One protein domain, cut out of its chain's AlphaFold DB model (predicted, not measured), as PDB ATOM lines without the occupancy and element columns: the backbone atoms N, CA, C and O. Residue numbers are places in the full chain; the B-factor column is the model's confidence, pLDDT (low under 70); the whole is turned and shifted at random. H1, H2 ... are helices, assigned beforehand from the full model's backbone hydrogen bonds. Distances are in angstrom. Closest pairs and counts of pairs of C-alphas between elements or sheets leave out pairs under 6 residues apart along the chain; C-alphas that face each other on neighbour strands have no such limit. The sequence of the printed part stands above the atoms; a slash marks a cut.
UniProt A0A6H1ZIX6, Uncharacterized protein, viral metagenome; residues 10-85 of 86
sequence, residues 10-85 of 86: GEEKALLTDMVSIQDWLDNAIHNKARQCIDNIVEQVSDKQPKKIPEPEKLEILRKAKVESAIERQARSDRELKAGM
ATOM      1  N   GLY A  10     220.731 488.720 289.716       96.56
ATOM      2  CA  GLY A  10     219.389 488.303 289.310       96.56
ATOM      3  C   GLY A  10     218.416 489.471 289.125       96.56
ATOM      4  O   GLY A  10     217.630 489.459 288.178       96.56
ATOM      5  N   GLU A  11     218.470 490.478 290.001       94.75
ATOM      6  CA  GLU A  11     217.631 491.678 289.906       94.75
ATOM      7  C   GLU A  11     218.036 492.548 288.717       94.75
ATOM      8  O   GLU A  11     217.171 492.947 287.942       94.75
ATOM      9  N   GLU A  12     219.336 492.791 288.527       95.44
ATOM     10  CA  GLU A  12     219.847 493.538 287.374       95.44
ATOM     11  C   GLU A  12     219.432 492.860 286.066       95.44
ATOM     12  O   GLU A  12     218.836 493.494 285.192       95.44
ATOM     13  N   LYS A  13     219.658 491.544 285.958       95.19
ATOM     14  CA  LYS A  13     219.271 490.774 284.776       95.19
ATOM     15  C   LYS A  13     217.773 490.856 284.503       95.19
ATOM     16  O   LYS A  13     217.391 490.992 283.345       95.19
ATOM     17  N   ALA A  14     216.933 490.756 285.533       95.62
ATOM     18  CA  ALA A  14     215.486 490.867 285.380       95.62
ATOM     19  C   ALA A  14     215.074 492.273 284.914       95.62
ATOM     20  O   ALA A  14     214.301 492.394 283.965       95.62
ATOM     21  N   LEU A  15     215.621 493.327 285.523       93.94
ATOM     22  CA  LEU A  15     215.312 494.713 285.163       93.94
ATOM     23  C   LEU A  15     215.720 495.028 283.723       93.94
ATOM     24  O   LEU A  15     214.925 495.602 282.986       93.94
ATOM     25  N   LEU A  16     216.895 494.576 283.279       94.69
ATOM     26  CA  LEU A  16     217.370 494.785 281.906       94.69
ATOM     27  C   LEU A  16     216.528 494.071 280.829       94.69
ATOM     28  O   LEU A  16     216.729 494.316 279.642       94.69
ATOM     29  N   THR A  17     215.576 493.203 281.208       95.06
ATOM     30  CA  THR A  17     214.574 492.675 280.260       95.06
ATOM     31  C   THR A  17     213.417 493.640 279.997       95.06
ATOM     32  O   THR A  17     212.794 493.556 278.940       95.06
ATOM     33  N   ASP A  18     213.138 494.545 280.937       93.38
ATOM     34  CA  ASP A  18     212.018 495.493 280.899       93.38
ATOM     35  C   ASP A  18     212.480 496.919 280.549       93.38
ATOM     36  O   ASP A  18     211.797 497.639 279.822       93.38
ATOM     37  N   MET A  19     213.675 497.319 281.003       93.00
ATOM     38  CA  MET A  19     214.228 498.660 280.798       93.00
ATOM     39  C   MET A  19     215.623 498.648 280.167       93.00
ATOM     40  O   MET A  19     216.447 497.780 280.432       93.00
ATOM     41  N   VAL A  20     215.908 499.671 279.356       89.50
ATOM     42  CA  VAL A  20     217.189 499.811 278.634       89.50
ATOM     43  C   VAL A  20     218.318 500.305 279.546       89.50
ATOM     44  O   VAL A  20     219.467 499.911 279.378       89.50
ATOM     45  N   SER A  21     217.996 501.174 280.506       93.94
ATOM     46  CA  SER A  21     218.953 501.787 281.429       93.94
ATOM     47  C   SER A  21     218.314 501.885 282.808       93.94
ATOM     48  O   SER A  21     217.365 502.645 283.013       93.94
ATOM     49  N   ILE A  22     218.822 501.086 283.748       92.38
ATOM     50  CA  ILE A  22     218.334 501.062 285.133       92.38
ATOM     51  C   ILE A  22     218.548 502.426 285.793       92.38
ATOM     52  O   ILE A  22     217.663 502.917 286.491       92.38
ATOM     53  N   GLN A  23     219.695 503.059 285.534       91.44
ATOM     54  CA  GLN A  23     220.031 504.357 286.110       91.44
ATOM     55  C   GLN A  23     219.079 505.454 285.616       91.44
ATOM     56  O   GLN A  23     218.476 506.133 286.440       91.44
ATOM     57  N   ASP A  24     218.845 505.561 284.301       93.69
ATOM     58  CA  ASP A  24     217.921 506.571 283.761       93.69
ATOM     59  C   ASP A  24     216.493 506.360 284.271       93.69
ATOM     60  O   ASP A  24     215.764 507.320 284.540       93.69
ATOM     61  N   TRP A  25     216.065 505.101 284.406       94.12
ATOM     62  CA  TRP A  25     214.765 504.792 284.987       94.12
ATOM     63  C   TRP A  25     214.692 505.235 286.451       94.12
ATOM     64  O   TRP A  25     213.721 505.883 286.843       94.12
ATOM     65  N   LEU A  26     215.727 504.940 287.243       93.06
ATOM     66  CA  LEU A  26     215.804 505.299 288.656       93.06
ATOM     67  C   LEU A  26     215.805 506.820 288.854       93.06
ATOM     68  O   LEU A  26     215.013 507.324 289.653       93.06
ATOM     69  N   ASP A  27     216.612 507.554 288.088       91.94
ATOM     70  CA  ASP A  27     216.659 509.017 288.132       91.94
ATOM     71  C   ASP A  27     215.284 509.616 287.815       91.94
ATOM     72  O   ASP A  27     214.734 510.403 288.593       91.94
ATOM     73  N   ASN A  28     214.661 509.172 286.721       93.88
ATOM     74  CA  ASN A  28     213.328 509.635 286.343       93.88
ATOM     75  C   ASN A  28     212.269 509.285 287.397       93.88
ATOM     76  O   ASN A  28     211.416 510.116 287.724       93.88
ATOM     77  N   ALA A  29     212.307 508.073 287.952       93.56
ATOM     78  CA  ALA A  29     211.364 507.623 288.969       93.56
ATOM     79  C   ALA A  29     211.470 508.466 290.248       93.56
ATOM     80  O   ALA A  29     210.449 508.925 290.774       93.56
ATOM     81  N   ILE A  30     212.690 508.725 290.722       93.94
ATOM     82  CA  ILE A  30     212.932 509.518 291.929       93.94
ATOM     83  C   ILE A  30     212.564 510.987 291.713       93.94
ATOM     84  O   ILE A  30     211.879 511.562 292.565       93.94
ATOM     85  N   HIS A  31     212.907 511.588 290.572       94.19
ATOM     86  CA  HIS A  31     212.499 512.962 290.260       94.19
ATOM     87  C   HIS A  31     210.976 513.109 290.158       94.19
ATOM     88  O   HIS A  31     210.397 514.035 290.737       94.19
ATOM     89  N   ASN A  32     210.298 512.163 289.502       95.88
ATOM     90  CA  ASN A  32     208.839 512.149 289.433       95.88
ATOM     91  C   ASN A  32     208.207 511.999 290.818       95.88
ATOM     92  O   ASN A  32     207.241 512.698 291.142       95.88
ATOM     93  N   LYS A  33     208.761 511.123 291.663       95.12
ATOM     94  CA  LYS A  33     208.283 510.951 293.034       95.12
ATOM     95  C   LYS A  33     208.490 512.214 293.866       95.12
ATOM     96  O   LYS A  33     207.577 512.609 294.589       95.12
ATOM     97  N   ALA A  34     209.642 512.871 293.738       93.38
ATOM     98  CA  ALA A  34     209.929 514.130 294.416       93.38
ATOM     99  C   ALA A  34     208.919 515.216 294.023       93.38
ATOM    100  O   ALA A  34     208.341 515.855 294.901       93.38
ATOM    101  N   ARG A  35     208.619 515.358 292.725       93.88
ATOM    102  CA  ARG A  35     207.609 516.302 292.230       93.88
ATOM    103  C   ARG A  35     206.224 516.038 292.825       93.88
ATOM    104  O   ARG A  35     205.584 516.968 293.301       93.88
ATOM    105  N   GLN A  36     205.787 514.780 292.855       94.75
ATOM    106  CA  GLN A  36     204.510 514.405 293.475       94.75
ATOM    107  C   GLN A  36     204.483 514.724 294.974       94.75
ATOM    108  O   GLN A  36     203.483 515.219 295.484       94.75
ATOM    109  N   CYS A  37     205.578 514.462 295.691       93.25
ATOM    110  CA  CYS A  37     205.678 514.798 297.110       93.25
ATOM    111  C   CYS A  37     205.599 516.310 297.345       93.25
ATOM    112  O   CYS A  37     204.899 516.735 298.260       93.25
ATOM    113  N   ILE A  38     206.269 517.115 296.516       92.88
ATOM    114  CA  ILE A  38     206.187 518.579 296.576       92.88
ATOM    115  C   ILE A  38     204.742 519.035 296.352       92.88
ATOM    116  O   ILE A  38     204.224 519.807 297.155       92.88
ATOM    117  N   ASP A  39     204.078 518.524 295.312       94.19
ATOM    118  CA  ASP A  39     202.686 518.869 295.002       94.19
ATOM    119  C   ASP A  39     201.747 518.542 296.174       94.19
ATOM    120  O   ASP A  39     201.001 519.412 296.622       94.19
ATOM    121  N   ASN A  40     201.869 517.341 296.746       92.25
ATOM    122  CA  ASN A  40     201.067 516.913 297.894       92.25
ATOM    123  C   ASN A  40     201.283 517.797 299.131       92.25
ATOM    124  O   ASN A  40     200.352 518.013 299.903       92.25
ATOM    125  N   ILE A  41     202.514 518.264 299.364       91.00
ATOM    126  CA  ILE A  41     202.811 519.162 300.485       91.00
ATOM    127  C   ILE A  41     202.180 520.527 300.236       91.00
ATOM    128  O   ILE A  41     201.551 521.067 301.140       91.00
ATOM    129  N   VAL A  42     202.301 521.067 299.022       92.19
ATOM    130  CA  VAL A  42     201.681 522.346 298.647       92.19
ATOM    131  C   VAL A  42     200.166 522.306 298.865       92.19
ATOM    132  O   VAL A  42     199.632 523.264 299.418       92.19
ATOM    133  N   GLU A  43     199.495 521.205 298.514       92.69
ATOM    134  CA  GLU A  43     198.053 521.021 298.772       92.69
ATOM    135  C   GLU A  43     197.706 520.948 300.262       92.69
ATOM    136  O   GLU A  43     196.622 521.362 300.659       92.69
ATOM    137  N   GLN A  44     198.604 520.422 301.099       90.06
ATOM    138  CA  GLN A  44     198.372 520.302 302.543       90.06
ATOM    139  C   GLN A  44     198.595 521.614 303.298       90.06
ATOM    140  O   GLN A  44     197.970 521.835 304.332       90.06
ATOM    141  N   VAL A  45     199.516 522.457 302.826       91.31
ATOM    142  CA  VAL A  45     199.998 523.627 303.581       91.31
ATOM    143  C   VAL A  45     199.611 524.966 302.953       91.31
ATOM    144  O   VAL A  45     199.949 526.015 303.502       91.31
ATOM    145  N   SER A  46     198.934 524.957 301.802       90.12
ATOM    146  CA  SER A  46     198.470 526.166 301.117       90.12
ATOM    147  C   SER A  46     197.149 525.940 300.383       90.12
ATOM    148  O   SER A  46     196.887 524.848 299.893       90.12
ATOM    149  N   ASP A  47     196.363 527.001 300.195       90.25
ATOM    150  CA  ASP A  47     195.129 526.967 299.390       90.25
ATOM    151  C   ASP A  47     195.383 526.971 297.868       90.25
ATOM    152  O   ASP A  47     194.462 527.108 297.056       90.25
ATOM    153  N   LYS A  48     196.650 526.885 297.446       89.69
ATOM    154  CA  LYS A  48     197.036 526.957 296.037       89.69
ATOM    155  C   LYS A  48     196.968 525.577 295.405       89.69
ATOM    156  O   LYS A  48     197.464 524.596 295.943       89.69
ATOM    157  N   GLN A  49     196.444 525.521 294.185       92.19
ATOM    158  CA  GLN A  49     196.491 524.297 293.398       92.19
ATOM    159  C   GLN A  49     197.912 524.109 292.834       92.19
ATOM    160  O   GLN A  49     198.332 524.917 291.999       92.19
ATOM    161  N   PRO A  50     198.650 523.043 293.198       90.88
ATOM    162  CA  PRO A  50     200.046 522.861 292.789       90.88
ATOM    163  C   PRO A  50     200.196 522.787 291.268       90.88
ATOM    164  O   PRO A  50     201.182 523.252 290.705       90.88
ATOM    165  N   LYS A  51     199.193 522.269 290.553       91.69
ATOM    166  CA  LYS A  51     199.204 522.213 289.082       91.69
ATOM    167  C   LYS A  51     199.131 523.591 288.406       91.69
ATOM    168  O   LYS A  51     199.366 523.668 287.205       91.69
ATOM    169  N   LYS A  52     198.797 524.655 289.145       94.06
ATOM    170  CA  LYS A  52     198.619 526.024 288.629       94.06
ATOM    171  C   LYS A  52     199.735 526.993 289.015       94.06
ATOM    172  O   LYS A  52     199.679 528.145 288.599       94.06
ATOM    173  N   ILE A  53     200.724 526.549 289.787       93.50
ATOM    174  CA  ILE A  53     201.844 527.396 290.209       93.50
ATOM    175  C   ILE A  53     203.179 526.835 289.709       93.50
ATOM    176  O   ILE A  53     203.325 525.611 289.588       93.50
ATOM    177  N   PRO A  54     204.153 527.700 289.382       94.38
ATOM    178  CA  PRO A  54     205.450 527.273 288.879       94.38
ATOM    179  C   PRO A  54     206.287 526.609 289.982       94.38
ATOM    180  O   PRO A  54     206.110 526.859 291.172       94.38
ATOM    181  N   GLU A  55     207.233 525.757 289.586       91.50
ATOM    182  CA  GLU A  55     208.057 524.974 290.519       91.50
ATOM    183  C   GLU A  55     208.852 525.814 291.540       91.50
ATOM    184  O   GLU A  55     208.816 525.459 292.719       91.50
ATOM    185  N   PRO A  56     209.471 526.959 291.181       93.94
ATOM    186  CA  PRO A  56     210.139 527.819 292.160       93.94
ATOM    187  C   PRO A  56     209.214 528.275 293.296       93.94
ATOM    188  O   PRO A  56     209.622 528.300 294.455       93.94
ATOM    189  N   GLU A  57     207.949 528.565 292.986       93.25
ATOM    190  CA  GLU A  57     206.959 528.982 293.980       93.25
ATOM    191  C   GLU A  57     206.575 527.825 294.915       93.25
ATOM    192  O   GLU A  57     206.457 528.015 296.126       93.25
ATOM    193  N   LYS A  58     206.454 526.600 294.385       92.94
ATOM    194  CA  LYS A  58     206.241 525.395 295.208       92.94
ATOM    195  C   LYS A  58     207.381 525.181 296.198       92.94
ATOM    196  O   LYS A  58     207.138 524.857 297.358       92.94
ATOM    197  N   LEU A  59     208.621 525.377 295.747       92.06
ATOM    198  CA  LEU A  59     209.809 525.233 296.587       92.06
ATOM    199  C   LEU A  59     209.873 526.312 297.674       92.06
ATOM    200  O   LEU A  59     210.273 526.018 298.801       92.06
ATOM    201  N   GLU A  60     209.435 527.540 297.385       93.12
ATOM    202  CA  GLU A  60     209.298 528.577 298.411       93.12
ATOM    203  C   GLU A  60     208.247 528.226 299.470       93.12
ATOM    204  O   GLU A  60     208.489 528.439 300.661       93.12
ATOM    205  N   ILE A  61     207.097 527.680 299.054       90.81
ATOM    206  CA  ILE A  61     206.056 527.195 299.972       90.81
ATOM    207  C   ILE A  61     206.623 526.077 300.847       90.81
ATOM    208  O   ILE A  61     206.536 526.164 302.070       90.81
ATOM    209  N   LEU A  62     207.281 525.080 300.245       89.19
ATOM    210  CA  LEU A  62     207.919 523.978 300.964       89.19
ATOM    211  C   LEU A  62     208.955 524.474 301.981       89.19
ATOM    212  O   LEU A  62     208.981 523.997 303.111       89.19
ATOM    213  N   ARG A  63     209.782 525.460 301.614       89.19
ATOM    214  CA  ARG A  63     210.802 526.037 302.504       89.19
ATOM    215  C   ARG A  63     210.198 526.739 303.724       89.19
ATOM    216  O   ARG A  63     210.830 526.777 304.776       89.19
ATOM    217  N   LYS A  64     209.014 527.338 303.574       89.56
ATOM    218  CA  LYS A  64     208.293 528.035 304.655       89.56
ATOM    219  C   LYS A  64     207.414 527.085 305.471       89.56
ATOM    220  O   LYS A  64     207.064 527.409 306.605       89.56
ATOM    221  N   ALA A  65     207.053 525.939 304.907       83.69
ATOM    222  CA  ALA A  65     206.184 524.970 305.543       83.69
ATOM    223  C   ALA A  65     206.898 524.250 306.697       83.69
ATOM    224  O   ALA A  65     207.994 523.712 306.547       83.69
ATOM    225  N   LYS A  66     206.243 524.191 307.859       79.19
ATOM    226  CA  LYS A  66     206.627 523.282 308.946       79.19
ATOM    227  C   LYS A  66     205.963 521.933 308.696       79.19
ATOM    228  O   LYS A  66     204.868 521.684 309.190       79.19
ATOM    229  N   VAL A  67     206.595 521.107 307.869       76.75
ATOM    230  CA  VAL A  67     206.082 519.778 307.520       76.75
ATOM    231  C   VAL A  67     206.721 518.742 308.436       76.75
ATOM    232  O   VAL A  67     207.945 518.659 308.501       76.75
ATOM    233  N   GLU A  68     205.905 517.949 309.126       78.06
ATOM    234  CA  GLU A  68     206.398 516.780 309.861       78.06
ATOM    235  C   GLU A  68     206.951 515.745 308.876       78.06
ATOM    236  O   GLU A  68     206.309 515.390 307.877       78.06
ATOM    237  N   SER A  69     208.137 515.217 309.170       79.88
ATOM    238  CA  SER A  69     208.708 514.103 308.421       79.88
ATOM    239  C   SER A  69     207.836 512.849 308.548       79.88
ATOM    240  O   SER A  69     207.020 512.693 309.462       79.88
ATOM    241  N   ALA A  70     208.011 511.899 307.625       75.75
ATOM    242  CA  ALA A  70     207.302 510.620 307.691       75.75
ATOM    243  C   ALA A  70     207.557 509.877 309.018       75.75
ATOM    244  O   ALA A  70     206.638 509.276 309.565       75.75
ATOM    245  N   ILE A  71     208.773 509.982 309.561       73.31
ATOM    246  CA  ILE A  71     209.160 509.364 310.834       73.31
ATOM    247  C   ILE A  71     208.427 510.026 312.005       73.31
ATOM    248  O   ILE A  71     207.898 509.328 312.866       73.31
ATOM    249  N   GLU A  72     208.338 511.357 312.025       80.69
ATOM    250  CA  GLU A  72     207.619 512.092 313.077       80.69
ATOM    251  C   GLU A  72     206.120 511.774 313.064       80.69
ATOM    252  O   GLU A  72     205.545 511.497 314.117       80.69
ATOM    253  N   ARG A  73     205.502 511.707 311.875       79.81
ATOM    254  CA  ARG A  73     204.093 511.304 311.736       79.81
ATOM    255  C   ARG A  73     203.851 509.870 312.202       79.81
ATOM    256  O   ARG A  73     202.876 509.627 312.910       79.81
ATOM    257  N   GLN A  74     204.739 508.936 311.853       78.50
ATOM    258  CA  GLN A  74     204.658 507.548 312.316       78.50
ATOM    259  C   GLN A  74     204.770 507.473 313.847       78.50
ATOM    260  O   GLN A  74     203.968 506.804 314.495       78.50
ATOM    261  N   ALA A  75     205.726 508.200 314.432       79.50
ATOM    262  CA  ALA A  75     205.929 508.247 315.876       79.50
ATOM    263  C   ALA A  75     204.738 508.878 316.614       79.50
ATOM    264  O   ALA A  75     204.390 508.425 317.704       79.50
ATOM    265  N   ARG A  76     204.089 509.895 316.033       84.06
ATOM    266  CA  ARG A  76     202.848 510.462 316.576       84.06
ATOM    267  C   ARG A  76     201.715 509.441 316.540       84.06
ATOM    268  O   ARG A  76     201.122 509.186 317.580       84.06
ATOM    269  N   SER A  77     201.483 508.806 315.389       76.81
ATOM    270  CA  SER A  77     200.419 507.809 315.239       76.81
ATOM    271  C   SER A  77     200.584 506.631 316.210       76.81
ATOM    272  O   SER A  77     199.594 506.173 316.772       76.81
ATOM    273  N   ASP A  78     201.814 506.162 316.449       80.12
ATOM    274  CA  ASP A  78     202.100 505.100 317.429       80.12
ATOM    275  C   ASP A  78     201.790 505.542 318.872       80.12
ATOM    276  O   ASP A  78     201.231 504.775 319.658       80.12
ATOM    277  N   ARG A  79     202.089 506.804 319.220       83.69
ATOM    278  CA  ARG A  79     201.740 507.385 320.528       83.69
ATOM    279  C   ARG A  79     200.231 507.534 320.707       83.69
ATOM    280  O   ARG A  79     199.728 507.217 321.779       83.69
ATOM    281  N   GLU A  80     199.521 507.993 319.679       84.12
ATOM    282  CA  GLU A  80     198.060 508.154 319.697       84.12
ATOM    283  C   GLU A  80     197.349 506.800 319.844       84.12
ATOM    284  O   GLU A  80     196.440 506.672 320.662       84.12
ATOM    285  N   LEU A  81     197.819 505.762 319.140       81.44
ATOM    286  CA  LEU A  81     197.321 504.388 319.289       81.44
ATOM    287  C   LEU A  81     197.556 503.839 320.702       81.44
ATOM    288  O   LEU A  81     196.643 503.278 321.302       81.44
ATOM    289  N   LYS A  82     198.754 504.040 321.268       77.88
ATOM    290  CA  LYS A  82     199.068 503.607 322.641       77.88
ATOM    291  C   LYS A  82     198.259 504.354 323.702       77.88
ATOM    292  O   LYS A  82     197.895 503.749 324.703       77.88
ATOM    293  N   ALA A  83     197.973 505.638 323.491       79.75
ATOM    294  CA  ALA A  83     197.183 506.448 324.416       79.75
ATOM    295  C   ALA A  83     195.677 506.128 324.364       79.75
ATOM    296  O   ALA A  83     195.005 506.246 325.380       79.75
ATOM    297  N   GLY A  84     195.148 505.713 323.206       74.75
ATOM    298  CA  GLY A  84     193.738 505.334 323.043       74.75
ATOM    299  C   GLY A  84     193.390 503.903 323.472       74.75
ATOM    300  O   GLY A  84     192.215 503.551 323.494       74.75
ATOM    301  N   MET A  85     194.389 503.074 323.789       62.38
ATOM    302  CA  MET A  85     194.223 501.691 324.268       62.38
ATOM    303  C   MET A  85     194.416 501.543 325.792       62.38
ATOM    304  O   MET A  85     194.453 500.412 326.280       62.38
TER     305      MET A  85
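Overview. This is residues 10 to 85 of the 86 residues of an uncharacterized protein of viral metagenome (UniProt A0A6H1ZIX6). One long helix, H2, makes a bar, with a short helix, H1, turning off at a corner by its first residue and another short helix, H3, packed steeply on its last part. The fourth helix, H4, stands off to the side of H2's last part, touching no helix, with its residues 70 to 75 and 77 to 84 sticking out, and the whole is an open, flat shape. The printed part has 76 residues with four named helices, H1, H2, H3 and H4 in chain order, and no named strand; the class is all helix. It is extended, with a radius of gyration of the C-alphas of 18.0 A, and spans 48 by 40 by 16 A.

Along the chain. H2, residues 22 to 45, measures 34.4 A from C-alpha 22 at (218.334, 501.062, 285.133) to C-alpha 45 at (199.998, 523.627, 303.581). H1 is residues 10 to 18, 13.3 A, and H3 is residues 55 to 64, 14.5 A. H4, residues 70 to 84, measures 21.2 A and ends at C-alpha 84, (193.738, 505.334, 323.043).

Arrangement. H2 touches H3 with residues 38 to 45 alone; the closest C-alphas, of Val 42 and Lys 58, are 6.5 A apart. The two run the same way at a steep tilt of 59 degrees. With residue 22 alone, H2 only just touches H1, only at the corner, with 3 pairs of C-alphas within 8 A; the closest are those of Leu 15 and Ile 22, 7.0 A. Their lines are about perpendicular, at 82 degrees. H4 is apart from H1, H2 and H3. Each O i to N i+4 pair is within hydrogen-bond range in H2, H3 and H4, and 3 of 5 are in H1.

Size, cuts and confidence. The C-alphas farthest apart, of Val 20 and Met 85, are 51.1 A apart. The printed part has no cut. The links H1 to H2 and H3 to H4 are tight, and H2 to H3 is short. Mean pLDDT of the printed part is 88.9, and residue 85 is under 70.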